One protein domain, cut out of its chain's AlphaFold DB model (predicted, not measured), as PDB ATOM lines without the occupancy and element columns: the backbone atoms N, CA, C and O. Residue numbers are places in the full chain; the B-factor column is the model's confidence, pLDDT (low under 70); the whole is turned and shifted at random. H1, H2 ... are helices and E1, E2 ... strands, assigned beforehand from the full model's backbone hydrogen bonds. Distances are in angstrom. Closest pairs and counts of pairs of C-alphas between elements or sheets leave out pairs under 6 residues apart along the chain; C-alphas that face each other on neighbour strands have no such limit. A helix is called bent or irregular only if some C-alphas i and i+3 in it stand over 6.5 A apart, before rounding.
ATOM      1  N   VAL A 119      -3.956 -22.264  31.285       81.50
ATOM      2  CA  VAL A 119      -5.224 -23.001  31.288       81.50
ATOM      3  C   VAL A 119      -5.772 -23.011  29.861       81.50
ATOM      4  O   VAL A 119      -5.826 -21.968  29.204       81.50
ATOM      5  N   SER A 120      -6.141 -24.190  29.361       91.31
ATOM      6  CA  SER A 120      -6.704 -24.316  28.011       91.31
ATOM      7  C   SER A 120      -8.110 -23.709  27.941       91.31
ATOM      8  O   SER A 120      -8.838 -23.686  28.933       91.31
ATOM      9  N   VAL A 121      -8.531 -23.246  26.758       93.31
ATOM     10  CA  VAL A 121      -9.876 -22.669  26.569       93.31
ATOM     11  C   VAL A 121     -10.966 -23.692  26.908       93.31
ATOM     12  O   VAL A 121     -11.916 -23.339  27.599       93.31
ATOM     13  N   GLY A 122     -10.794 -24.967  26.537       93.69
ATOM     14  CA  GLY A 122     -11.713 -26.048  26.920       93.69
ATOM     15  C   GLY A 122     -11.858 -26.217  28.439       93.69
ATOM     16  O   GLY A 122     -12.969 -26.326  28.953       93.69
ATOM     17  N   GLN A 123     -10.763 -26.122  29.203       95.06
ATOM     18  CA  GLN A 123     -10.838 -26.150  30.671       95.06
ATOM     19  C   GLN A 123     -11.586 -24.938  31.241       95.06
ATOM     20  O   GLN A 123     -12.336 -25.083  32.207       95.06
ATOM     21  N   VAL A 124     -11.414 -23.750  30.650       95.06
ATOM     22  CA  VAL A 124     -12.186 -22.563  31.049       95.06
ATOM     23  C   VAL A 124     -13.673 -22.759  30.741       95.06
ATOM     24  O   VAL A 124     -14.495 -22.504  31.621       95.06
ATOM     25  N   MET A 125     -14.011 -23.273  29.554       96.19
ATOM     26  CA  MET A 125     -15.383 -23.615  29.152       96.19
ATOM     27  C   MET A 125     -16.046 -24.546  30.156       96.19
ATOM     28  O   MET A 125     -17.089 -24.209  30.719       96.19
ATOM     29  N   LEU A 126     -15.405 -25.678  30.443       96.38
ATOM     30  CA  LEU A 126     -15.919 -26.666  31.381       96.38
ATOM     31  C   LEU A 126     -16.078 -26.084  32.792       96.38
ATOM     32  O   LEU A 126     -17.110 -26.285  33.431       96.38
ATOM     33  N   ARG A 127     -15.087 -25.326  33.278       95.75
ATOM     34  CA  ARG A 127     -15.137 -24.692  34.603       95.75
ATOM     35  C   ARG A 127     -16.328 -23.743  34.731       95.75
ATOM     36  O   ARG A 127     -17.050 -23.812  35.722       95.75
ATOM     37  N   VAL A 128     -16.541 -22.868  33.745       93.31
ATOM     38  CA  VAL A 128     -17.669 -21.923  33.762       93.31
ATOM     39  C   VAL A 128     -19.006 -22.657  33.655       93.31
ATOM     40  O   VAL A 128     -19.946 -22.318  34.374       93.31
ATOM     41  N   ALA A 129     -19.097 -23.690  32.821       93.56
ATOM     42  CA  ALA A 129     -20.297 -24.514  32.705       93.56
ATOM     43  C   ALA A 129     -20.649 -25.200  34.040       93.56
ATOM     44  O   ALA A 129     -21.798 -25.167  34.482       93.56
ATOM     45  N   LYS A 130     -19.652 -25.751  34.741       94.44
ATOM     46  CA  LYS A 130     -19.832 -26.347  36.073       94.44
ATOM     47  C   LYS A 130     -20.253 -25.327  37.128       94.44
ATOM     48  O   LYS A 130     -21.100 -25.644  37.959       94.44
ATOM     49  N   ASP A 131     -19.734 -24.101  37.071       91.56
ATOM     50  CA  ASP A 131     -20.185 -23.008  37.945       91.56
ATOM     51  C   ASP A 131     -21.677 -22.685  37.725       91.56
ATOM     52  O   ASP A 131     -22.413 -22.493  38.694       91.56
ATOM     53  N   HIS A 132     -22.181 -22.750  36.483       90.25
ATOM     54  CA  HIS A 132     -23.619 -22.587  36.214       90.25
ATOM     55  C   HIS A 132     -24.464 -23.681  36.875       90.25
ATOM     56  O   HIS A 132     -25.522 -23.385  37.441       90.25
ATOM     57  N   VAL A 133     -23.999 -24.932  36.821       90.06
ATOM     58  CA  VAL A 133     -24.659 -26.074  37.472       90.06
ATOM     59  C   VAL A 133     -24.638 -25.907  38.992       90.06
ATOM     60  O   VAL A 133     -25.692 -25.993  39.624       90.06
ATOM     61  N   ALA A 134     -23.479 -25.590  39.575       88.38
ATOM     62  CA  ALA A 134     -23.315 -25.396  41.016       88.38
ATOM     63  C   ALA A 134     -24.215 -24.272  41.558       88.38
ATOM     64  O   ALA A 134     -24.844 -24.421  42.605       88.38
ATOM     65  N   ARG A 135     -24.349 -23.173  40.807       85.31
ATOM     66  CA  ARG A 135     -25.225 -22.040  41.152       85.31
ATOM     67  C   ARG A 135     -26.696 -22.257  40.804       85.31
ATOM     68  O   ARG A 135     -27.511 -21.377  41.077       85.31
ATOM     69  N   ARG A 136     -27.047 -23.391  40.185       85.81
ATOM     70  CA  ARG A 136     -28.403 -23.703  39.705       85.81
ATOM     71  C   ARG A 136     -28.989 -22.570  38.854       85.81
ATOM     72  O   ARG A 136     -30.138 -22.173  39.048       85.81
ATOM     73  N   VAL A 137     -28.191 -22.034  37.928       83.12
ATOM     74  CA  VAL A 137     -28.604 -20.925  37.050       83.12
ATOM     75  C   VAL A 137     -29.904 -21.297  36.339       83.12
ATOM     76  O   VAL A 137     -29.977 -22.333  35.684       83.12
ATOM     77  N   ILE A 138     -30.941 -20.472  36.492       78.44
ATOM     78  CA  ILE A 138     -32.261 -20.710  35.894       78.44
ATOM     79  C   ILE A 138     -32.134 -20.617  34.382       78.44
ATOM     80  O   ILE A 138     -31.636 -19.605  33.911       78.44
ATOM     81  N   ALA A 139     -32.600 -21.620  33.638       68.69
ATOM     82  CA  ALA A 139     -32.624 -21.576  32.177       68.69
ATOM     83  C   ALA A 139     -33.737 -20.628  31.696       68.69
ATOM     84  O   ALA A 139     -34.906 -20.803  32.048       68.69
ATOM     85  N   THR A 140     -33.400 -19.625  30.885       65.81
ATOM     86  CA  THR A 140     -34.338 -18.612  30.380       65.81
ATOM     87  C   THR A 140     -34.415 -18.641  28.859       65.81
ATOM     88  O   THR A 140     -33.448 -18.912  28.150       65.81
ATOM     89  N   VAL A 141     -35.610 -18.367  28.334       52.09
ATOM     90  CA  VAL A 141     -35.872 -18.335  26.892       52.09
ATOM     91  C   VAL A 141     -35.767 -16.885  26.414       52.09
ATOM     92  O   VAL A 141     -36.776 -16.207  26.259       52.09
ATOM     93  N   GLY A 142     -34.553 -16.370  26.213       43.88
ATOM     94  CA  GLY A 142     -34.384 -15.036  25.628       43.88
ATOM     95  C   GLY A 142     -32.990 -14.443  25.784       43.88
ATOM     96  O   GLY A 142     -32.284 -14.744  26.734       43.88
ATOM     97  N   SER A 143     -32.605 -13.577  24.843       38.47
ATOM     98  CA  SER A 143     -31.434 -12.703  24.959       38.47
ATOM     99  C   SER A 143     -31.796 -11.515  25.856       38.47
ATOM    100  O   SER A 143     -32.609 -10.676  25.460       38.47
ATOM    101  N   VAL A 144     -31.226 -11.444  27.054       41.62
ATOM    102  CA  VAL A 144     -31.415 -10.333  27.996       41.62
ATOM    103  C   VAL A 144     -30.206  -9.373  27.894       41.62
ATOM    104  O   VAL A 144     -29.119  -9.787  27.488       41.62
ATOM    105  N   PRO A 145     -30.384  -8.060  28.133       40.28
ATOM    106  CA  PRO A 145     -29.457  -7.028  27.660       40.28
ATOM    107  C   PRO A 145     -28.134  -6.885  28.427       40.28
ATOM    108  O   PRO A 145     -27.309  -6.080  28.001       40.28
ATOM    109  N   ASP A 146     -27.957  -7.584  29.545       45.69
ATOM    110  CA  ASP A 146     -26.874  -7.349  30.500       45.69
ATOM    111  C   ASP A 146     -26.314  -8.684  31.017       45.69
ATOM    112  O   ASP A 146     -27.082  -9.567  31.403       45.69
ATOM    113  N   LEU A 147     -24.984  -8.821  30.994       47.59
ATOM    114  CA  LEU A 147     -24.237  -9.968  31.518       47.59
ATOM    115  C   LEU A 147     -24.458 -10.140  33.026       47.59
ATOM    116  O   LEU A 147     -24.383 -11.254  33.524       47.59
ATOM    117  N   GLU A 148     -24.781  -9.083  33.766       40.06
ATOM    118  CA  GLU A 148     -25.152  -9.184  35.184       40.06
ATOM    119  C   GLU A 148     -26.628  -9.607  35.357       40.06
ATOM    120  O   GLU A 148     -26.978 -10.289  36.322       40.06
ATOM    121  N   ALA A 149     -27.497  -9.290  34.385       39.09
ATOM    122  CA  ALA A 149     -28.936  -9.586  34.432       39.09
ATOM    123  C   ALA A 149     -29.340 -10.918  33.763       39.09
ATOM    124  O   ALA A 149     -30.451 -11.414  33.977       39.09
ATOM    125  N   MET A 150     -28.470 -11.514  32.941       44.41
ATOM    126  CA  MET A 150     -28.697 -12.795  32.267       44.41
ATOM    127  C   MET A 150     -28.362 -13.966  33.189       44.41
ATOM    128  O   MET A 150     -27.214 -14.374  33.325       44.41
ATOM    129  N   LYS A 151     -29.390 -14.587  33.759       50.72
ATOM    130  CA  LYS A 151     -29.326 -15.995  34.160       50.72
ATOM    131  C   LYS A 151     -30.064 -16.784  33.078       50.72
ATOM    132  O   LYS A 151     -31.269 -16.592  32.938       50.72
ATOM    133  N   GLY A 152     -29.376 -17.611  32.279       54.28
ATOM    134  CA  GLY A 152     -30.055 -18.777  31.694       54.28
ATOM    135  C   GLY A 152     -30.110 -19.039  30.200       54.28
ATOM    136  O   GLY A 152     -30.738 -20.034  29.843       54.28
ATOM    137  N   ALA A 153     -29.519 -18.228  29.325       73.44
ATOM    138  CA  ALA A 153     -29.437 -18.605  27.912       73.44
ATOM    139  C   ALA A 153     -28.208 -19.494  27.674       73.44
ATOM    140  O   ALA A 153     -27.110 -19.187  28.120       73.44
ATOM    141  N   ASP A 154     -28.365 -20.567  26.910       85.50
ATOM    142  CA  ASP A 154     -27.275 -21.439  26.448       85.50
ATOM    143  C   ASP A 154     -26.121 -20.678  25.768       85.50
ATOM    144  O   ASP A 154     -24.956 -21.028  25.929       85.50
ATOM    145  N   VAL A 155     -26.436 -19.595  25.053       89.31
ATOM    146  CA  VAL A 155     -25.443 -18.717  24.409       89.31
ATOM    147  C   VAL A 155     -24.652 -17.880  25.432       89.31
ATOM    148  O   VAL A 155     -23.475 -17.607  25.210       89.31
ATOM    149  N   ASP A 156     -25.276 -17.499  26.552       85.50
ATOM    150  CA  ASP A 156     -24.645 -16.724  27.636       85.50
ATOM    151  C   ASP A 156     -23.574 -17.554  28.356       85.50
ATOM    152  O   ASP A 156     -22.497 -17.054  28.665       85.50
ATOM    153  N   MET A 157     -23.814 -18.856  28.529       90.25
ATOM    154  CA  MET A 157     -22.818 -19.770  29.095       90.25
ATOM    155  C   MET A 157     -21.518 -19.783  28.270       90.25
ATOM    156  O   MET A 157     -20.428 -19.717  28.840       90.25
ATOM    157  N   VAL A 158     -21.625 -19.806  26.935       93.06
ATOM    158  CA  VAL A 158     -20.464 -19.740  26.026       93.06
ATOM    159  C   VAL A 158     -19.797 -18.364  26.079       93.06
ATOM    160  O   VAL A 158     -18.570 -18.275  26.106       93.06
ATOM    161  N   GLU A 159     -20.584 -17.285  26.131       91.94
ATOM    162  CA  GLU A 159     -20.057 -15.926  26.287       91.94
ATOM    163  C   GLU A 159     -19.240 -15.775  27.571       91.94
ATOM    164  O   GLU A 159     -18.093 -15.339  27.512       91.94
ATOM    165  N   ARG A 160     -19.796 -16.168  28.721       90.31
ATOM    166  CA  ARG A 160     -19.114 -16.073  30.018       90.31
ATOM    167  C   ARG A 160     -17.839 -16.900  30.053       90.31
ATOM    168  O   ARG A 160     -16.849 -16.470  30.638       90.31
ATOM    169  N   ALA A 161     -17.850 -18.073  29.424       92.38
ATOM    170  CA  ALA A 161     -16.663 -18.905  29.315       92.38
ATOM    171  C   ALA A 161     -15.561 -18.240  28.482       92.38
ATOM    172  O   ALA A 161     -14.403 -18.227  28.898       92.38
ATOM    173  N   LEU A 162     -15.913 -17.640  27.343       92.62
ATOM    174  CA  LEU A 162     -14.957 -16.904  26.516       92.62
ATOM    175  C   LEU A 162     -14.460 -15.627  27.192       92.62
ATOM    176  O   LEU A 162     -13.263 -15.359  27.163       92.62
ATOM    177  N   HIS A 163     -15.331 -14.897  27.883       90.69
ATOM    178  CA  HIS A 163     -14.933 -13.735  28.672       90.69
ATOM    179  C   HIS A 163     -13.963 -14.129  29.800       90.69
ATOM    180  O   HIS A 163     -12.926 -13.494  29.978       90.69
ATOM    181  N   ALA A 164     -14.210 -15.250  30.490       89.25
ATOM    182  CA  ALA A 164     -13.279 -15.811  31.475       89.25
ATOM    183  C   ALA A 164     -11.952 -16.304  30.859       89.25
ATOM    184  O   ALA A 164     -10.974 -16.490  31.584       89.25
ATOM    185  N   ALA A 165     -11.912 -16.514  29.541       89.00
ATOM    186  CA  ALA A 165     -10.703 -16.765  28.757       89.00
ATOM    187  C   ALA A 165     -10.105 -15.471  28.158       89.00
ATOM    188  O   ALA A 165      -9.250 -15.546  27.276       89.00
ATOM    189  N   HIS A 166     -10.536 -14.298  28.639       89.00
ATOM    190  CA  HIS A 166     -10.141 -12.966  28.171       89.00
ATOM    191  C   HIS A 166     -10.483 -12.689  26.699       89.00
ATOM    192  O   HIS A 166      -9.747 -11.997  25.997       89.00
ATOM    193  N   PHE A 167     -11.605 -13.232  26.223       89.69
ATOM    194  CA  PHE A 167     -12.100 -13.021  24.870       89.69
ATOM    195  C   PHE A 167     -13.491 -12.380  24.862       89.69
ATOM    196  O   PHE A 167     -14.495 -12.996  25.223       89.69
ATOM    197  N   GLU A 168     -13.555 -11.140  24.377       90.19
ATOM    198  CA  GLU A 168     -14.784 -10.344  24.275       90.19
ATOM    199  C   GLU A 168     -15.648 -10.778  23.079       90.19
ATOM    200  O   GLU A 168     -15.668 -10.142  22.018       90.19
ATOM    201  N   LEU A 169     -16.387 -11.882  23.242       91.19
ATOM    202  CA  LEU A 169     -17.192 -12.501  22.181       91.19
ATOM    203  C   LEU A 169     -18.168 -11.518  21.513       91.19
ATOM    204  O   LEU A 169     -18.287 -11.513  20.286       91.19
ATOM    205  N   ARG A 170     -18.877 -10.682  22.284       89.38
ATOM    206  CA  ARG A 170     -19.833  -9.714  21.715       89.38
ATOM    207  C   ARG A 170     -19.155  -8.740  20.771       89.38
ATOM    208  O   ARG A 170     -19.651  -8.535  19.663       89.38
ATOM    209  N   ASP A 171     -18.030  -8.171  21.182       88.62
ATOM    210  CA  ASP A 171     -17.306  -7.200  20.370       88.62
ATOM    211  C   ASP A 171     -16.703  -7.869  19.129       88.62
ATOM    212  O   ASP A 171     -16.792  -7.309  18.031       88.62
ATOM    213  N   ALA A 172     -16.215  -9.106  19.250       91.56
ATOM    214  CA  ALA A 172     -15.775  -9.904  18.109       91.56
ATOM    215  C   ALA A 172     -16.916 -10.164  17.105       91.56
ATOM    216  O   ALA A 172     -16.760  -9.915  15.905       91.56
ATOM    217  N   ILE A 173     -18.102 -10.575  17.575       92.44
ATOM    218  CA  ILE A 173     -19.279 -10.771  16.716       92.44
ATOM    219  C   ILE A 173     -19.701  -9.450  16.063       92.44
ATOM    220  O   ILE A 173     -20.040  -9.450  14.884       92.44
ATOM    221  N   ILE A 174     -19.692  -8.319  16.775       90.81
ATOM    222  CA  ILE A 174     -20.038  -7.010  16.189       90.81
ATOM    223  C   ILE A 174     -19.084  -6.661  15.047       90.81
ATOM    224  O   ILE A 174     -19.546  -6.299  13.962       90.81
ATOM    225  N   ARG A 175     -17.772  -6.806  15.266       91.12
ATOM    226  CA  ARG A 175     -16.749  -6.541  14.244       91.12
ATOM    227  C   ARG A 175     -16.920  -7.459  13.037       91.12
ATOM    228  O   ARG A 175     -16.928  -6.984  11.901       91.12
ATOM    229  N   HIS A 176     -17.147  -8.752  13.264       92.75
ATOM    230  CA  HIS A 176     -17.386  -9.692  12.172       92.75
ATOM    231  C   HIS A 176     -18.689  -9.378  11.422       92.75
ATOM    232  O   HIS A 176     -18.694  -9.320  10.195       92.75
ATOM    233  N   ARG A 177     -19.777  -9.061  12.136       91.88
ATOM    234  CA  ARG A 177     -21.055  -8.631  11.543       91.88
ATOM    235  C   ARG A 177     -20.935  -7.346  10.740       91.88
ATOM    236  O   ARG A 177     -21.699  -7.176   9.801       91.88
ATOM    237  N   PHE A 178     -20.039  -6.434  11.099       90.44
ATOM    238  CA  PHE A 178     -19.796  -5.227  10.315       90.44
ATOM    239  C   PHE A 178     -19.131  -5.560   8.971       90.44
ATOM    240  O   PHE A 178     -19.579  -5.085   7.924       90.44
ATOM    241  N   ARG A 179     -18.114  -6.429   8.991       89.88
ATOM    242  CA  ARG A 179     -17.339  -6.824   7.802       89.88
ATOM    243  C   ARG A 179     -18.102  -7.780   6.881       89.88
ATOM    244  O   ARG A 179     -18.208  -7.531   5.685       89.88
ATOM    245  N   ALA A 180     -18.688  -8.828   7.450       92.12
ATOM    246  CA  ALA A 180     -19.345  -9.925   6.746       92.12
ATOM    247  C   ALA A 180     -20.864  -9.954   7.001       92.12
ATOM    248  O   ALA A 180     -21.464 -11.010   7.148       92.12
ATOM    249  N   PHE A 181     -21.531  -8.797   7.053       92.44
ATOM    250  CA  PHE A 181     -22.948  -8.685   7.451       92.44
ATOM    251  C   PHE A 181     -23.915  -9.648   6.725       92.44
ATOM    252  O   PHE A 181     -24.911 -10.080   7.310       92.44
ATOM    253  N   ARG A 182     -23.621 -10.015   5.469       94.06
ATOM    254  CA  ARG A 182     -24.438 -10.940   4.671       94.06
ATOM    255  C   ARG A 182     -24.437 -12.376   5.205       94.06
ATOM    256  O   ARG A 182     -25.483 -13.013   5.128       94.06
ATOM    257  N   THR A 183     -23.346 -12.864   5.803       93.56
ATOM    258  CA  THR A 183     -23.293 -14.224   6.394       93.56
ATOM    259  C   THR A 183     -24.261 -14.350   7.572       93.56
ATOM    260  O   THR A 183     -24.892 -15.381   7.788       93.56
ATOM    261  N   TYR A 184     -24.507 -13.237   8.264       91.31
ATOM    262  CA  TYR A 184     -25.509 -13.120   9.320       91.31
ATOM    263  C   TYR A 184     -26.942 -12.905   8.802       91.31
ATOM    264  O   TYR A 184     -27.862 -12.720   9.600       91.31
ATOM    265  N   GLY A 185     -27.162 -12.912   7.482       91.75
ATOM    266  CA  GLY A 185     -28.460 -12.648   6.855       91.75
ATOM    267  C   GLY A 185     -28.915 -11.189   6.938       91.75
ATOM    268  O   GLY A 185     -30.109 -10.910   6.817       91.75
ATOM    269  N   LEU A 186     -27.999 -10.248   7.181       90.44
ATOM    270  CA  LEU A 186     -28.326  -8.827   7.243       90.44
ATOM    271  C   LEU A 186     -28.329  -8.232   5.832       90.44
ATOM    272  O   LEU A 186     -27.478  -8.546   5.004       90.44
ATOM    273  N   ARG A 187     -29.272  -7.322   5.566       92.62
ATOM    274  CA  ARG A 187     -29.351  -6.601   4.281       92.62
ATOM    275  C   ARG A 187     -28.398  -5.411   4.194       92.62
ATOM    276  O   ARG A 187     -28.043  -4.993   3.099       92.62
ATOM    277  N   LYS A 188     -28.008  -4.850   5.338       91.12
ATOM    278  CA  LYS A 188     -27.126  -3.684   5.447       91.12
ATOM    279  C   LYS A 188     -26.127  -3.900   6.579       91.12
ATOM    280  O   LYS A 188     -26.405  -4.668   7.504       91.12
ATOM    281  N   ARG A 189     -24.991  -3.203   6.506       89.81
ATOM    282  CA  ARG A 189     -23.997  -3.187   7.585       89.81
ATOM    283  C   ARG A 189     -24.649  -2.649   8.866       89.81
ATOM    284  O   ARG A 189     -25.302  -1.604   8.806       89.81
ATOM    285  N   PRO A 190     -24.532  -3.356  10.001       85.94
ATOM    286  CA  PRO A 190     -25.063  -2.866  11.263       85.94
ATOM    287  C   PRO A 190     -24.235  -1.674  11.751       85.94
ATOM    288  O   PRO A 190     -23.010  -1.701  11.676       85.94
ATOM    289  N   GLN A 191     -24.904  -0.647  12.271       81.75
ATOM    290  CA  GLN A 191     -24.224   0.480  12.903       81.75
ATOM    291  C   GLN A 191     -23.779   0.082  14.319       81.75
ATOM    292  O   GLN A 191     -24.608  -0.434  15.083       81.75
ATOM    293  N   PRO A 192     -22.501   0.277  14.683       75.38
ATOM    294  CA  PRO A 192     -22.033  -0.008  16.032       75.38
ATOM    295  C   PRO A 192     -22.719   0.928  17.036       75.38
ATOM    296  O   PRO A 192     -22.850   2.126  16.809       75.38
ATOM    297  N   GLY A 193     -23.182   0.376  18.160       75.38
ATOM    298  CA  GLY A 193     -23.838   1.148  19.215       75.38
ATOM    299  C   GLY A 193     -24.297   0.279  20.385       75.38
ATOM    300  O   GLY A 193     -24.336  -0.952  20.286       75.38
ATOM    301  N   ALA A 194     -24.676   0.913  21.499       72.62
ATOM    302  CA  ALA A 194     -25.081   0.217  22.726       72.62
ATOM    303  C   ALA A 194     -26.278  -0.729  22.511       72.62
ATOM    304  O   ALA A 194     -26.303  -1.844  23.027       72.62
ATOM    305  N   ALA A 195     -27.248  -0.327  21.684       74.06
ATOM    306  CA  ALA A 195     -28.395  -1.169  21.341       74.06
ATOM    307  C   ALA A 195     -27.990  -2.439  20.569       74.06
ATOM    308  O   ALA A 195     -28.568  -3.505  20.794       74.06
ATOM    309  N   LEU A 196     -26.983  -2.345  19.690       77.44
ATOM    310  CA  LEU A 196     -26.453  -3.502  18.973       77.44
ATOM    311  C   LEU A 196     -25.732  -4.442  19.940       77.44
ATOM    312  O   LEU A 196     -26.053  -5.625  19.942       77.44
ATOM    313  N   ARG A 197     -24.845  -3.924  20.805       75.94
ATOM    314  CA  ARG A 197     -24.142  -4.718  21.836       75.94
ATOM    315  C   ARG A 197     -25.104  -5.557  22.682       75.94
ATOM    316  O   ARG A 197     -24.871  -6.745  22.900       75.94
ATOM    317  N   LYS A 198     -26.244  -4.977  23.064       70.81
ATOM    318  CA  LYS A 198     -27.284  -5.656  23.855       70.81
ATOM    319  C   LYS A 198     -27.943  -6.835  23.130       70.81
ATOM    320  O   LYS A 198     -28.296  -7.817  23.771       70.81
ATOM    321  N   ARG A 199     -28.118  -6.752  21.808       78.38
ATOM    322  CA  ARG A 199     -28.897  -7.723  21.009       78.38
ATOM    323  C   ARG A 199     -28.048  -8.578  20.070       78.38
ATOM    324  O   ARG A 199     -28.595  -9.366  19.299       78.38
ATOM    325  N   VAL A 200     -26.727  -8.383  20.054       84.00
ATOM    326  CA  VAL A 200     -25.858  -9.010  19.052       84.00
ATOM    327  C   VAL A 200     -25.769 -10.519  19.250       84.00
ATOM    328  O   VAL A 200     -25.734 -11.264  18.267       84.00
ATOM    329  N   LEU A 201     -25.764 -10.949  20.511       86.44
ATOM    330  CA  LEU A 201     -25.537 -12.327  20.881       86.44
ATOM    331  C   LEU A 201     -26.850 -13.109  20.819       86.44
ATOM    332  O   LEU A 201     -27.717 -13.024  21.683       86.44
ATOM    333  N   THR A 202     -26.995 -13.856  19.734       87.12
ATOM    334  CA  THR A 202     -28.121 -14.755  19.469       87.12
ATOM    335  C   THR A 202     -27.561 -16.106  19.057       87.12
ATOM    336  O   THR A 202     -26.423 -16.168  18.592       87.12
ATOM    337  N   LYS A 203     -28.362 -17.177  19.139       88.44
ATOM    338  CA  LYS A 203     -27.927 -18.516  18.698       88.44
ATOM    339  C   LYS A 203     -27.369 -18.494  17.279       88.44
ATOM    340  O   LYS A 203     -26.250 -18.923  17.057       88.44
ATOM    341  N   ARG A 204     -28.114 -17.888  16.346       90.12
ATOM    342  CA  ARG A 204     -27.692 -17.738  14.947       90.12
ATOM    343  C   ARG A 204     -26.369 -16.986  14.821       90.12
ATOM    344  O   ARG A 204     -25.520 -17.392  14.039       90.12
ATOM    345  N   ALA A 205     -26.203 -15.885  15.554       91.94
ATOM    346  CA  ALA A 205     -24.974 -15.104  15.482       91.94
ATOM    347  C   ALA A 205     -23.772 -15.866  16.055       91.94
ATOM    348  O   ALA A 205     -22.690 -15.777  15.481       91.94
ATOM    349  N   LEU A 206     -23.968 -16.626  17.139       93.56
ATOM    350  CA  LEU A 206     -22.928 -17.488  17.691       93.56
ATOM    351  C   LEU A 206     -22.570 -18.615  16.716       93.56
ATOM    352  O   LEU A 206     -21.391 -18.813  16.466       93.56
ATOM    353  N   THR A 207     -23.550 -19.292  16.106       93.75
ATOM    354  CA  THR A 207     -23.292 -20.340  15.101       93.75
ATOM    355  C   THR A 207     -22.443 -19.809  13.949       93.75
ATOM    356  O   THR A 207     -21.366 -20.335  13.712       93.75
ATOM    357  N   VAL A 208     -22.867 -18.713  13.304       94.38
ATOM    358  CA  VAL A 208     -22.117 -18.104  12.186       94.38
ATOM    359  C   VAL A 208     -20.705 -17.694  12.612       94.38
ATOM    360  O   VAL A 208     -19.769 -17.753  11.822       94.38
ATOM    361  N   PHE A 209     -20.540 -17.244  13.856       94.69
ATOM    362  CA  PHE A 209     -19.233 -16.869  14.376       94.69
ATOM    363  C   PHE A 209     -18.328 -18.086  14.605       94.69
ATOM    364  O   PHE A 209     -17.182 -18.068  14.173       94.69
ATOM    365  N   LEU A 210     -18.835 -19.144  15.242       94.69
ATOM    366  CA  LEU A 210     -18.072 -20.370  15.479       94.69
ATOM    367  C   LEU A 210     -17.710 -21.068  14.165       94.69
ATOM    368  O   LEU A 210     -16.579 -21.510  14.021       94.69
ATOM    369  N   GLU A 211     -18.610 -21.091  13.181       93.12
ATOM    370  CA  GLU A 211     -18.320 -21.629  11.843       93.12
ATOM    371  C   GLU A 211     -17.173 -20.898  11.133       93.12
ATOM    372  O   GLU A 211     -16.459 -21.509  10.346       93.12
ATOM    373  N   ALA A 212     -16.998 -19.603  11.400       90.94
ATOM    374  CA  ALA A 212     -15.945 -18.806  10.778       90.94
ATOM    375  C   ALA A 212     -14.587 -18.928  11.486       90.94
ATOM    376  O   ALA A 212     -13.559 -18.658  10.869       90.94
ATOM    377  N   PHE A 213     -14.577 -19.264  12.779       91.50
ATOM    378  CA  PHE A 213     -13.425 -18.981  13.638       91.50
ATOM    379  C   PHE A 213     -13.036 -20.079  14.625       91.50
ATOM    380  O   PHE A 213     -11.938 -20.017  15.172       91.50
ATOM    381  N   ALA A 214     -13.907 -21.046  14.891       89.38
ATOM    382  CA  ALA A 214     -13.576 -22.203  15.707       89.38
ATOM    383  C   ALA A 214     -13.182 -23.376  14.807       89.38
ATOM    384  O   ALA A 214     -13.629 -23.476  13.661       89.38
ATOM    385  N   GLN A 215     -12.403 -24.313  15.347       88.19
ATOM    386  CA  GLN A 215     -12.193 -25.583  14.672       88.19
ATOM    387  C   GLN A 215     -13.519 -26.350  14.661       88.19
ATOM    388  O   GLN A 215     -13.995 -26.812  15.704       88.19
ATOM    389  N   ARG A 216     -14.127 -26.479  13.480       87.38
ATOM    390  CA  ARG A 216     -15.286 -27.349  13.282       87.38
ATOM    391  C   ARG A 216     -14.809 -28.794  13.224       87.38
ATOM    392  O   ARG A 216     -13.967 -29.138  12.398       87.38
ATOM    393  N   LEU A 217     -15.358 -29.619  14.101       84.94
ATOM    394  CA  LEU A 217     -15.094 -31.050  14.153       84.94
ATOM    395  C   LEU A 217     -16.243 -31.818  13.489       84.94
ATOM    396  O   LEU A 217     -17.328 -31.267  13.255       84.94
ATOM    397  N   GLY A 218     -15.979 -33.073  13.123       75.50
ATOM    398  CA  GLY A 218     -16.991 -33.957  12.550       75.50
ATOM    399  C   GLY A 218     -18.168 -34.139  13.509       75.50
ATOM    400  O   GLY A 218     -17.987 -34.186  14.720       75.50
ATOM    401  N   VAL A 219     -19.385 -34.216  12.971       74.19
ATOM    402  CA  VAL A 219     -20.583 -34.523  13.776       74.19
ATOM    403  C   VAL A 219     -20.786 -36.029  13.950       74.19
ATOM    404  O   VAL A 219     -21.387 -36.439  14.935       74.19
ATOM    405  N   ASP A 220     -20.203 -36.827  13.050       64.56
ATOM    406  CA  ASP A 220     -20.193 -38.297  13.078       64.56
ATOM    407  C   ASP A 220     -19.027 -38.865  13.906       64.56
ATOM    408  O   ASP A 220     -18.651 -40.028  13.759       64.56
ATOM    409  N   CYS A 221     -18.403 -38.038  14.750       59.62
ATOM    410  CA  CYS A 221     -17.366 -38.499  15.662       59.62
ATOM    411  C   CYS A 221     -17.943 -39.585  16.577       59.62
ATOM    412  O   CYS A 221     -19.036 -39.419  17.125       59.62
ATOM    413  N   ASP A 222     -17.192 -40.671  16.760       61.66
ATOM    414  CA  ASP A 222     -17.556 -41.736  17.686       61.66
ATOM    415  C   ASP A 222     -17.834 -41.136  19.071       61.66
ATOM    416  O   ASP A 222     -16.952 -40.563  19.715       61.66
ATOM    417  N   VAL A 223     -19.091 -41.243  19.508       59.94
ATOM    418  CA  VAL A 223     -19.577 -40.703  20.784       59.94
ATOM    419  C   VAL A 223     -18.932 -41.422  21.980       59.94
ATOM    420  O   VAL A 223     -19.022 -40.942  23.109       59.94
ATOM    421  N   THR A 224     -18.273 -42.557  21.727       54.81
ATOM    422  CA  THR A 224     -17.554 -43.377  22.709       54.81
ATOM    423  C   THR A 224     -16.027 -43.305  22.575       54.81
ATOM    424  O   THR A 224     -15.321 -43.797  23.452       54.81
ATOM    425  N   GLY A 225     -15.490 -42.669  21.524       53.84
ATOM    426  CA  GLY A 225     -14.049 -42.636  21.249       53.84
ATOM    427  C   GLY A 225     -13.304 -41.454  21.886       53.84
ATOM    428  O   GLY A 225     -13.799 -40.328  21.906       53.84
ATOM    429  N   GLU A 226     -12.054 -41.676  22.323       47.91
ATOM    430  CA  GLU A 226     -11.171 -40.646  22.918       47.91
ATOM    431  C   GLU A 226     -10.891 -39.442  21.993       47.91
ATOM    432  O   GLU A 226     -10.596 -38.345  22.467       47.91
ATOM    433  N   ALA A 227     -10.999 -39.624  20.672       55.50
ATOM    434  CA  ALA A 227     -10.801 -38.567  19.677       55.50
ATOM    435  C   ALA A 227     -12.071 -37.746  19.372       55.50
ATOM    436  O   ALA A 227     -11.997 -36.774  18.616       55.50
ATOM    437  N   GLY A 228     -13.223 -38.133  19.927       79.19
ATOM    438  CA  GLY A 228     -14.513 -37.514  19.644       79.19
ATOM    439  C   GLY A 228     -14.754 -36.239  20.452       79.19
ATOM    440  O   GLY A 228     -14.116 -35.198  20.257       79.19
ATOM    441  N   PHE A 229     -15.728 -36.311  21.353       88.81
ATOM    442  CA  PHE A 229     -16.173 -35.180  22.160       88.81
ATOM    443  C   PHE A 229     -15.268 -35.010  23.382       88.81
ATOM    444  O   PHE A 229     -15.295 -35.818  24.306       88.81
ATOM    445  N   MET A 230     -14.479 -33.934  23.408       92.12
ATOM    446  CA  MET A 230     -13.618 -33.631  24.549       92.12
ATOM    447  C   MET A 230     -14.315 -32.699  25.545       92.12
ATOM    448  O   MET A 230     -15.074 -31.814  25.139       92.12
ATOM    449  N   PRO A 231     -14.017 -32.822  26.850       94.25
ATOM    450  CA  PRO A 231     -14.567 -31.923  27.853       94.25
ATOM    451  C   PRO A 231     -14.228 -30.459  27.556       94.25
ATOM    452  O   PRO A 231     -13.069 -30.102  27.333       94.25
ATOM    453  N   GLY A 232     -15.246 -29.602  27.577       95.44
ATOM    454  CA  GLY A 232     -15.121 -28.191  27.210       95.44
ATOM    455  C   GLY A 232     -15.379 -27.877  25.735       95.44
ATOM    456  O   GLY A 232     -15.432 -26.695  25.390       95.44
ATOM    457  N   ASP A 233     -15.581 -28.885  24.880       95.56
ATOM    458  CA  ASP A 233     -16.064 -28.665  23.518       95.56
ATOM    459  C   ASP A 233     -17.467 -28.043  23.532       95.56
ATOM    460  O   ASP A 233     -18.291 -28.314  24.413       95.56
ATOM    461  N   VAL A 234     -17.746 -27.217  22.524       96.19
ATOM    462  CA  VAL A 234     -19.042 -26.562  22.343       96.19
ATOM    463  C   VAL A 234     -19.809 -27.305  21.261       96.19
ATOM    464  O   VAL A 234     -19.358 -27.406  20.122       96.19
ATOM    465  N   VAL A 235     -21.004 -27.785  21.591       95.12
ATOM    466  CA  VAL A 235     -21.886 -28.466  20.637       95.12
ATOM    467  C   VAL A 235     -23.198 -27.708  20.497       95.12
ATOM    468  O   VAL A 235     -23.751 -27.201  21.472       95.12
ATOM    469  N   LEU A 236     -23.711 -27.621  19.274       94.50
ATOM    470  CA  LEU A 236     -25.098 -27.255  19.010       94.50
ATOM    471  C   LEU A 236     -25.875 -28.550  18.826       94.50
ATOM    472  O   LEU A 236     -25.574 -29.327  17.923       94.50
ATOM    473  N   VAL A 237     -26.883 -28.755  19.657       93.12
ATOM    474  CA  VAL A 237     -27.682 -29.977  19.674       93.12
ATOM    475  C   VAL A 237     -29.151 -29.684  19.393       93.12
ATOM    476  O   VAL A 237     -29.675 -28.637  19.789       93.12
ATOM    477  N   SER A 238     -29.827 -30.614  18.722       92.38
ATOM    478  CA  SER A 238     -31.274 -30.632  18.522       92.38
ATOM    479  C   SER A 238     -31.920 -31.796  19.259       92.38
ATOM    480  O   SER A 238     -31.382 -32.895  19.352       92.38
ATOM    481  N   ARG A 239     -33.131 -31.560  19.767       90.19
ATOM    482  CA  ARG A 239     -34.036 -32.635  20.180       90.19
ATOM    483  C   ARG A 239     -35.489 -32.302  19.850       90.19
ATOM    484  O   ARG A 239     -35.871 -31.123  19.894       90.19
ATOM    485  N   PRO A 240     -36.327 -33.306  19.548       88.56
ATOM    486  CA  PRO A 240     -37.748 -33.088  19.336       88.56
ATOM    487  C   PRO A 240     -38.438 -32.598  20.619       88.56
ATOM    488  O   PRO A 240     -38.100 -32.985  21.741       88.56
ATOM    489  N   ARG A 241     -39.437 -31.730  20.452       86.00
ATOM    490  CA  ARG A 241     -40.362 -31.283  21.501       86.00
ATOM    491  C   ARG A 241     -41.802 -31.416  21.013       86.00
ATOM    492  O   ARG A 241     -42.058 -31.477  19.818       86.00
ATOM    493  N   ARG A 242     -42.765 -31.350  21.946       83.00
ATOM    494  CA  ARG A 242     -44.213 -31.346  21.630       83.00
ATOM    495  C   ARG A 242     -44.606 -30.313  20.560       83.00
ATOM    496  O   ARG A 242     -45.604 -30.499  19.881       83.00
ATOM    497  N   ARG A 243     -43.856 -29.211  20.438       81.75
ATOM    498  CA  ARG A 243     -44.029 -28.191  19.396       81.75
ATOM    499  C   ARG A 243     -42.678 -27.846  18.769       81.75
ATOM    500  O   ARG A 243     -42.005 -26.927  19.229       81.75
ATOM    501  N   GLY A 244     -42.298 -28.587  17.731       86.62
ATOM    502  CA  GLY A 244     -41.088 -28.344  16.941       86.62
ATOM    503  C   GLY A 244     -39.824 -28.976  17.527       86.62
ATOM    504  O   GLY A 244     -39.879 -29.988  18.221       86.62
ATOM    505  N   GLN A 245     -38.674 -28.373  17.238       87.00
ATOM    506  CA  GLN A 245     -37.371 -28.821  17.729       87.00
ATOM    507  C   GLN A 245     -36.775 -27.791  18.688       87.00
ATOM    508  O   GLN A 245     -36.810 -26.587  18.426       87.00
ATOM    509  N   LEU A 246     -36.193 -28.264  19.787       87.19
ATOM    510  CA  LEU A 246     -35.321 -27.445  20.620       87.19
ATOM    511  C   LEU A 246     -33.911 -27.525  20.048       87.19
ATOM    512  O   LEU A 246     -33.333 -28.604  20.048       87.19
ATOM    513  N   LYS A 247     -33.361 -26.388  19.611       90.44
ATOM    514  CA  LYS A 247     -31.938 -26.248  19.281       90.44
ATOM    515  C   LYS A 247     -31.244 -25.457  20.376       90.44
ATOM    516  O   LYS A 247     -31.698 -24.351  20.694       90.44
ATOM    517  N   GLN A 248     -30.173 -25.992  20.947       91.12
ATOM    518  CA  GLN A 248     -29.428 -25.314  22.004       91.12
ATOM    519  C   GLN A 248     -27.939 -25.627  21.977       91.12
ATOM    520  O   GLN A 248     -27.537 -26.707  21.553       91.12
ATOM    521  N   PHE A 249     -27.141 -24.673  22.437       94.12
ATOM    522  CA  PHE A 249     -25.740 -24.902  22.737       94.12
ATOM    523  C   PHE A 249     -25.592 -25.666  24.052       94.12
ATOM    524  O   PHE A 249     -26.364 -25.482  24.997       94.12
ATOM    525  N   ALA A 250     -24.582 -26.519  24.102       95.00
ATOM    526  CA  ALA A 250     -24.165 -27.242  25.284       95.00
ATOM    527  C   ALA A 250     -22.639 -27.304  25.337       95.00
ATOM    528  O   ALA A 250     -21.966 -27.161  24.312       95.00
ATOM    529  N   ILE A 251     -22.112 -27.522  26.538       96.50
ATOM    530  CA  ILE A 251     -20.691 -27.787  26.755       96.50
ATOM    531  C   ILE A 251     -20.545 -29.254  27.145       96.50
ATOM    532  O   ILE A 251     -21.275 -29.741  28.013       96.50
ATOM    533  N   VAL A 252     -19.626 -29.955  26.487       95.62
ATOM    534  CA  VAL A 252     -19.311 -31.357  26.786       95.62
ATOM    535  C   VAL A 252     -18.688 -31.440  28.180       95.62
ATOM    536  O   VAL A 252     -17.741 -30.714  28.494       95.62
ATOM    537  N   SER A 253     -19.254 -32.291  29.029       95.44
ATOM    538  CA  SER A 253     -18.777 -32.559  30.386       95.44
ATOM    539  C   SER A 253     -17.547 -33.475  30.374       95.44
ATOM    540  O   SER A 253     -17.279 -34.171  29.401       95.44
ATOM    541  N   ASP A 254     -16.812 -33.502  31.484       94.69
ATOM    542  CA  ASP A 254     -15.820 -34.539  31.796       94.69
ATOM    543  C   ASP A 254     -16.431 -35.797  32.433       94.69
ATOM    544  O   ASP A 254     -15.706 -36.720  32.794       94.69
ATOM    545  N   ARG A 255     -17.757 -35.843  32.581       94.19
ATOM    546  CA  ARG A 255     -18.504 -37.006  33.058       94.19
ATOM    547  C   ARG A 255     -19.159 -37.747  31.909       94.19
ATOM    548  O   ARG A 255     -19.588 -37.145  30.924       94.19
ATOM    549  N   THR A 256     -19.325 -39.046  32.102       93.06
ATOM    550  CA  THR A 256     -20.050 -39.933  31.198       93.06
ATOM    551  C   THR A 256     -21.271 -40.532  31.889       93.06
ATOM    552  O   THR A 256     -21.371 -40.545  33.119       93.06
ATOM    553  N   ASP A 257     -22.225 -41.011  31.099       91.25
ATOM    554  CA  ASP A 257     -23.294 -41.882  31.580       91.25
ATOM    555  C   ASP A 257     -22.774 -43.324  31.825       91.25
ATOM    556  O   ASP A 257     -21.590 -43.601  31.592       91.25
ATOM    557  N   PRO A 258     -23.615 -44.260  32.317       91.62
ATOM    558  CA  PRO A 258     -23.214 -45.655  32.530       91.62
ATOM    559  C   PRO A 258     -22.740 -46.394  31.271       91.62
ATOM    560  O   PRO A 258     -22.124 -47.449  31.390       91.62
ATOM    561  N   GLN A 259     -23.037 -45.873  30.080       88.56
ATOM    562  CA  GLN A 259     -22.631 -46.419  28.789       88.56
ATOM    563  C   GLN A 259     -21.301 -45.824  28.296       88.56
ATOM    564  O   GLN A 259     -20.857 -46.156  27.201       88.56
ATOM    565  N   GLY A 260     -20.664 -44.947  29.081       88.50
ATOM    566  CA  GLY A 260     -19.425 -44.272  28.692       88.50
ATOM    567  C   GLY A 260     -19.637 -43.092  27.740       88.50
ATOM    568  O   GLY A 260     -18.667 -42.541  27.231       88.50
ATOM    569  N   ILE A 261     -20.882 -42.663  27.515       88.56
ATOM    570  CA  ILE A 261     -21.206 -41.564  26.605       88.56
ATOM    571  C   ILE A 261     -21.101 -40.239  27.356       88.56
ATOM    572  O   ILE A 261     -21.648 -40.094  28.454       88.56
ATOM    573  N   SER A 262     -20.437 -39.245  26.763       91.50
ATOM    574  CA  SER A 262     -20.262 -37.931  27.386       91.50
ATOM    575  C   SER A 262     -21.596 -37.295  27.783       91.50
ATOM    576  O   SER A 262     -22.562 -37.249  27.012       91.50
ATOM    577  N   LEU A 263     -21.638 -36.750  28.995       94.19
ATOM    578  CA  LEU A 263     -22.736 -35.907  29.440       94.19
ATOM    579  C   LEU A 263     -22.574 -34.491  28.887       94.19
ATOM    580  O   LEU A 263     -21.477 -34.006  28.614       94.19
ATOM    581  N   LEU A 264     -23.695 -33.797  28.769       95.06
ATOM    582  CA  LEU A 264     -23.767 -32.403  28.375       95.06
ATOM    583  C   LEU A 264     -24.174 -31.536  29.557       95.06
ATOM    584  O   LEU A 264     -25.121 -31.847  30.290       95.06
ATOM    585  N   ILE A 265     -23.496 -30.396  29.678       95.12
ATOM    586  CA  ILE A 265     -23.930 -29.285  30.512       95.12
ATOM    587  C   ILE A 265     -24.803 -28.381  29.651       95.12
ATOM    588  O   ILE A 265     -24.351 -27.814  28.652       95.12
ATOM    589  N   THR A 266     -26.074 -28.265  30.029       90.94
ATOM    590  CA  THR A 266     -27.081 -27.528  29.254       90.94
ATOM    591  C   THR A 266     -27.849 -26.544  30.125       90.94
ATOM    592  O   THR A 266     -28.023 -26.750  31.329       90.94
ATOM    593  N   LEU A 267     -28.369 -25.499  29.482       86.94
ATOM    594  CA  LEU A 267     -29.400 -24.611  30.019       86.94
ATOM    595  C   LEU A 267     -30.733 -24.917  29.324       86.94
ATOM    596  O   LEU A 267     -31.299 -24.080  28.623       86.94
ATOM    597  N   ASP A 268     -31.215 -26.153  29.484       83.62
ATOM    598  CA  ASP A 268     -32.469 -26.584  28.877       83.62
ATOM    599  C   ASP A 268     -33.673 -25.972  29.623       83.62
ATOM    600  O   ASP A 268     -33.844 -26.198  30.826       83.62
ATOM    601  N   PRO A 269     -34.584 -25.255  28.934       77.06
ATOM    602  CA  PRO A 269     -35.758 -24.663  29.580       77.06
ATOM    603  C   PRO A 269     -36.685 -25.679  30.273       77.06
ATOM    604  O   PRO A 269     -37.520 -25.294  31.086       77.06
ATOM    605  N   GLY A 270     -36.585 -26.967  29.932       80.50
ATOM    606  CA  GLY A 270     -37.352 -28.042  30.563       80.50
ATOM    607  C   GLY A 270     -36.847 -28.424  31.957       80.50
ATOM    608  O   GLY A 270     -37.636 -28.914  32.763       80.50
ATOM    609  N   ASP A 271     -35.577 -28.162  32.270       80.25
ATOM    610  CA  ASP A 271     -34.954 -28.552  33.542       80.25
ATOM    611  C   ASP A 271     -35.093 -27.510  34.648       80.25
ATOM    612  O   ASP A 271     -34.713 -27.765  35.797       80.25
ATOM    613  N   LYS A 272     -35.636 -26.333  34.309       79.62
ATOM    614  CA  LYS A 272     -35.743 -25.124  35.143       79.62
ATOM    615  C   LYS A 272     -34.393 -24.503  35.531       79.62
ATOM    616  O   LYS A 272     -34.327 -23.288  35.667       79.62
ATOM    617  N   VAL A 273     -33.333 -25.295  35.688       85.19
ATOM    618  CA  VAL A 273     -31.972 -24.872  36.054       85.19
ATOM    619  C   VAL A 273     -30.920 -25.602  35.216       85.19
ATOM    620  O   VAL A 273     -31.212 -26.658  34.661       85.19
ATOM    621  N   ALA A 274     -29.700 -25.065  35.166       85.88
ATOM    622  CA  ALA A 274     -28.539 -25.704  34.556       85.88
ATOM    623  C   ALA A 274     -28.323 -27.120  35.103       85.88
ATOM    624  O   ALA A 274     -28.377 -27.338  36.320       85.88
ATOM    625  N   ARG A 275     -28.058 -28.079  34.212       87.94
ATOM    626  CA  ARG A 275     -27.817 -29.479  34.582       87.94
ATOM    627  C   ARG A 275     -26.713 -30.110  33.752       87.94
ATOM    628  O   ARG A 275     -26.622 -29.885  32.549       87.94
ATOM    629  N   GLU A 276     -25.958 -30.966  34.428       92.50
ATOM    630  CA  GLU A 276     -25.000 -31.922  33.880       92.50
ATOM    631  C   GLU A 276     -25.588 -33.329  34.057       92.50
ATOM    632  O   GLU A 276     -25.275 -34.042  35.005       92.50
ATOM    633  N   ALA A 277     -26.570 -33.678  33.234       86.62
ATOM    634  CA  ALA A 277     -27.310 -34.937  33.396       86.62
ATOM    635  C   ALA A 277     -27.747 -35.558  32.067       86.62
ATOM    636  O   ALA A 277     -28.385 -36.610  32.031       86.62
ATOM    637  N   HIS A 278     -27.458 -34.879  30.965       89.25
ATOM    638  CA  HIS A 278     -27.991 -35.228  29.664       89.25
ATOM    639  C   HIS A 278     -26.936 -35.948  28.859       89.25
ATOM    640  O   HIS A 278     -25.982 -35.319  28.423       89.25
ATOM    641  N   SER A 279     -27.122 -37.249  28.653       91.62
ATOM    642  CA  SER A 279     -26.285 -38.007  27.722       91.62
ATOM    643  C   SER A 279     -26.376 -37.400  26.325       91.62
ATOM    644  O   SER A 279     -27.477 -37.091  25.850       91.62
ATOM    645  N   LEU A 280     -25.222 -37.237  25.677       90.25
ATOM    646  CA  LEU A 280     -25.103 -36.725  24.313       90.25
ATOM    647  C   LEU A 280     -25.944 -37.544  23.319       90.25
ATOM    648  O   LEU A 280     -26.568 -36.966  22.436       90.25
ATOM    649  N   SER A 281     -26.081 -38.855  23.548       89.06
ATOM    650  CA  SER A 281     -26.916 -39.770  22.744       89.06
ATOM    651  C   SER A 281     -28.401 -39.392  22.663       89.06
ATOM    652  O   SER A 281     -29.111 -39.837  21.765       89.06
ATOM    653  N   ARG A 282     -28.907 -38.563  23.588       88.69
ATOM    654  CA  ARG A 282     -30.312 -38.109  23.596       88.69
ATOM    655  C   ARG A 282     -30.584 -36.969  22.617       88.69
ATOM    656  O   ARG A 282     -31.716 -36.480  22.551       88.69
ATOM    657  N   TYR A 283     -29.553 -36.510  21.922       90.50
ATOM    658  CA  TYR A 283     -29.601 -35.369  21.035       90.50
ATOM    659  C   TYR A 283     -29.054 -35.730  19.661       90.50
ATOM    660  O   TYR A 283     -28.162 -36.555  19.514       90.50
ATOM    661  N   GLU A 284     -29.560 -35.030  18.658       91.19
ATOM    662  CA  GLU A 284     -28.918 -34.929  17.356       91.19
ATOM    663  C   GLU A 284     -27.864 -33.814  17.432       91.19
ATOM    664  O   GLU A 284     -28.164 -32.685  17.838       91.19
ATOM    665  N   VAL A 285     -26.617 -34.114  17.067       92.06
ATOM    666  CA  VAL A 285     -25.539 -33.118  17.027       92.06
ATOM    667  C   VAL A 285     -25.614 -32.364  15.704       92.06
ATOM    668  O   VAL A 285     -25.338 -32.906  14.643       92.06
ATOM    669  N   VAL A 286     -25.972 -31.083  15.768       92.56
ATOM    670  CA  VAL A 286     -26.063 -30.210  14.588       92.56
ATOM    671  C   VAL A 286     -24.680 -29.712  14.176       92.56
ATOM    672  O   VAL A 286     -24.381 -29.578  12.991       92.56
ATOM    673  N   SER A 287     -23.839 -29.386  15.155       93.00
ATOM    674  CA  SER A 287     -22.466 -28.938  14.911       93.00
ATOM    675  C   SER A 287     -21.612 -29.060  16.167       93.00
ATOM    676  O   SER A 287     -22.110 -28.823  17.269       93.00
ATOM    677  N   HIS A 288     -20.325 -29.345  15.985       94.31
ATOM    678  CA  HIS A 288     -19.340 -29.543  17.043       94.31
ATOM    679  C   HIS A 288     -18.136 -28.630  16.811       94.31
ATOM    680  O   HIS A 288     -17.593 -28.572  15.706       94.31
ATOM    681  N   TYR A 289     -17.751 -27.891  17.848       95.00
ATOM    682  CA  TYR A 289     -16.673 -26.916  17.800       95.00
ATOM    683  C   TYR A 289     -15.691 -27.128  18.943       95.00
ATOM    684  O   TYR A 289     -16.087 -27.296  20.102       95.00
ATOM    685  N   ARG A 290     -14.409 -27.003  18.614       93.81
ATOM    686  CA  ARG A 290     -13.321 -26.895  19.580       93.81
ATOM    687  C   ARG A 290     -12.672 -25.527  19.450       93.81
ATOM    688  O   ARG A 290     -12.434 -25.035  18.350       93.81
ATOM    689  N   LEU A 291     -12.434 -24.901  20.597       91.94
ATOM    690  CA  LEU A 291     -11.795 -23.594  20.690       91.94
ATOM    691  C   LEU A 291     -10.441 -23.758  21.364       91.94
ATOM    692  O   LEU A 291     -10.340 -24.283  22.475       91.94
ATOM    693  N   SER A 292      -9.402 -23.273  20.699       91.88
ATOM    694  CA  SER A 292      -8.055 -23.175  21.236       91.88
ATOM    695  C   SER A 292      -7.677 -21.715  21.476       91.88
ATOM    696  O   SER A 292      -8.281 -20.777  20.952       91.88
ATOM    697  N   ARG A 293      -6.625 -21.494  22.268       89.44
ATOM    698  CA  ARG A 293      -6.070 -20.146  22.442       89.44
ATOM    699  C   ARG A 293      -5.535 -19.583  21.120       89.44
ATOM    700  O   ARG A 293      -5.636 -18.380  20.907       89.44
ATOM    701  N   ALA A 294      -4.986 -20.440  20.258       88.25
ATOM    702  CA  ALA A 294      -4.497 -20.040  18.943       88.25
ATOM    703  C   ALA A 294      -5.638 -19.487  18.079       88.25
ATOM    704  O   ALA A 294      -5.475 -18.421  17.487       88.25
ATOM    705  N   ASP A 295      -6.812 -20.128  18.111       88.25
ATOM    706  CA  ASP A 295      -8.005 -19.646  17.409       88.25
ATOM    707  C   ASP A 295      -8.395 -18.252  17.904       88.25
ATOM    708  O   ASP A 295      -8.519 -17.325  17.113       88.25
ATOM    709  N   LEU A 296      -8.502 -18.056  19.224       88.06
ATOM    710  CA  LEU A 296      -8.889 -16.758  19.794       88.06
ATOM    711  C   LEU A 296      -7.897 -15.638  19.440       88.06
ATOM    712  O   LEU A 296      -8.316 -14.517  19.142       88.06
ATOM    713  N   VAL A 297      -6.593 -15.937  19.429       87.69
ATOM    714  CA  VAL A 297      -5.548 -14.990  19.005       87.69
ATOM    715  C   VAL A 297      -5.667 -14.676  17.514       87.69
ATOM    716  O   VAL A 297      -5.618 -13.507  17.134       87.69
ATOM    717  N   HIS A 298      -5.882 -15.686  16.669       88.38
ATOM    718  CA  HIS A 298      -6.093 -15.501  15.234       88.38
ATOM    719  C   HIS A 298      -7.344 -14.656  14.946       88.38
ATOM    720  O   HIS A 298      -7.322 -13.753  14.105       88.38
ATOM    721  N   VAL A 299      -8.432 -14.872  15.688       88.69
ATOM    722  CA  VAL A 299      -9.643 -14.048  15.597       88.69
ATOM    723  C   VAL A 299      -9.355 -12.611  16.002       88.69
ATOM    724  O   VAL A 299      -9.725 -11.688  15.279       88.69
ATOM    725  N   ALA A 300      -8.678 -12.405  17.133       85.81
ATOM    726  CA  ALA A 300      -8.316 -11.071  17.588       85.81
ATOM    727  C   ALA A 300      -7.461 -10.346  16.539       85.81
ATOM    728  O   ALA A 300      -7.785  -9.217  16.186       85.81
ATOM    729  N   ALA A 301      -6.446 -11.007  15.974       85.75
ATOM    730  CA  ALA A 301      -5.592 -10.445  14.931       85.75
ATOM    731  C   ALA A 301      -6.384 -10.118  13.656       85.75
ATOM    732  O   ALA A 301      -6.372  -8.975  13.189       85.75
ATOM    733  N   SER A 302      -7.148 -11.085  13.135       86.69
ATOM    734  CA  SER A 302      -7.953 -10.888  11.927       86.69
ATOM    735  C   SER A 302      -8.948  -9.741  12.111       86.69
ATOM    736  O   SER A 302      -9.069  -8.897  11.222       86.69
ATOM    737  N   LEU A 303      -9.601  -9.623  13.273       84.56
ATOM    738  CA  LEU A 303     -10.575  -8.572  13.593       84.56
ATOM    739  C   LEU A 303      -9.962  -7.243  14.081       84.56
ATOM    740  O   LEU A 303     -10.679  -6.238  14.108       84.56
ATOM    741  N   ALA A 304      -8.677  -7.200  14.446       74.81
ATOM    742  CA  ALA A 304      -7.969  -5.984  14.868       74.81
ATOM    743  C   ALA A 304      -7.381  -5.192  13.693       74.81
ATOM    744  O   ALA A 304      -7.360  -3.966  13.743       74.81
ATOM    745  N   MET A 305      -6.983  -5.859  12.606       51.16
ATOM    746  CA  MET A 305      -6.243  -5.256  11.484       51.16
ATOM    747  C   MET A 305      -6.986  -4.201  10.630       51.16
ATOM    748  O   MET A 305      -6.517  -3.856   9.552       51.16
ATOM    749  N   THR A 306      -8.120  -3.638  11.066       46.94
ATOM    750  CA  THR A 306      -8.797  -2.560  10.311       46.94
ATOM    751  C   THR A 306      -9.487  -1.511  11.192       46.94
ATOM    752  O   THR A 306     -10.626  -1.140  10.905       46.94
TER     753      THR A 306
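Overview. This is residues 119 to 306 of the 315 residues of an uncharacterized protein of Myxococcales bacterium (UniProt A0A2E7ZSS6). A strongly twisted sheet of six strands, its long strand E3 sharply bent, has three helices, H1, H2 and H5, over one face. H3 packs on H2 and H5 farther from the sheet, and H4 and H6 pack on H3. The printed part has 188 residues with six named helices and six named strands, in the order H1 to H5, E1 to E6, H6; its class is mixed. The sheet runs E1, E6, E2, E3, E4, E5, all antiparallel. The whole is compact, with a radius of gyration of the C-alphas of 16.1 A, and spans 50 by 32 by 30 A.

Arrangement. Start with H1, residues 121 to 134, which touches H2, residues 154 to 164, at a steep tilt of 58 degrees, opposite ways; look at Met 125 and Ala 161, their closest C-alphas, 4.9 A apart. H3, residues 169 to 179, touches H2 at Leu 169 and Glu 159, 6.1 A between these closest C-alphas. H3 also touches H4, residues 194 to 199, closest at C-alphas 170 and 197, 6.6 A, and H5, residues 203 to 213, closest at C-alphas 173 and 209, 6.5 A. In the sheet, E1, residues 215 to 217, pairs with E6, residues 284 to 290: N 217 and O 288 are 2.9 A apart, within hydrogen-bond range. E2, residues 234 to 240, is E6's other neighbour, with N 236 and O 287 at 2.8 A. E2, E3, residues 245 to 256, E4, residues 262 to 266, and E5, residues 275 to 279, form a meander, each the antiparallel neighbour of the one before; see N 237 and O 248, 2.9 A, N 253 and O 263, 2.8 A, and N 264 and O 278, 2.8 A. H1, H2 and H5 are on the same face, at heights over the sheet of 8.4, 10.1 and 9.5 A. H6, residues 293 to 304, touches H3 with residues 299 to 303 alone, closest at C-alphas 303 and 175, 6.5 A. Every O i to N i+4 pair is within hydrogen-bond range in H1, H3, H4, H5 and H6; in H2, 6 of 7 are.

Along the chain. Find C-alpha 121 at (-9.876, -22.669, 26.569); from there H1 runs 19.9 A. E2 measures 20.0 A; E3, 24.6 A, bends by 94 degrees at residue 253. H6, 16.2 A, ends at C-alpha 304, (-7.969, -5.984, 14.868).

Size, cuts and confidence. The C-alphas farthest apart are those of Pro 258 and Thr 306, 50.6 A. The printed part has no cut. The links H1 to H2, H3 to H4 and E1 to E2 are long. Look for pLDDT under 70 at residues 139 to 152, 220 to 227 and 305 to 306.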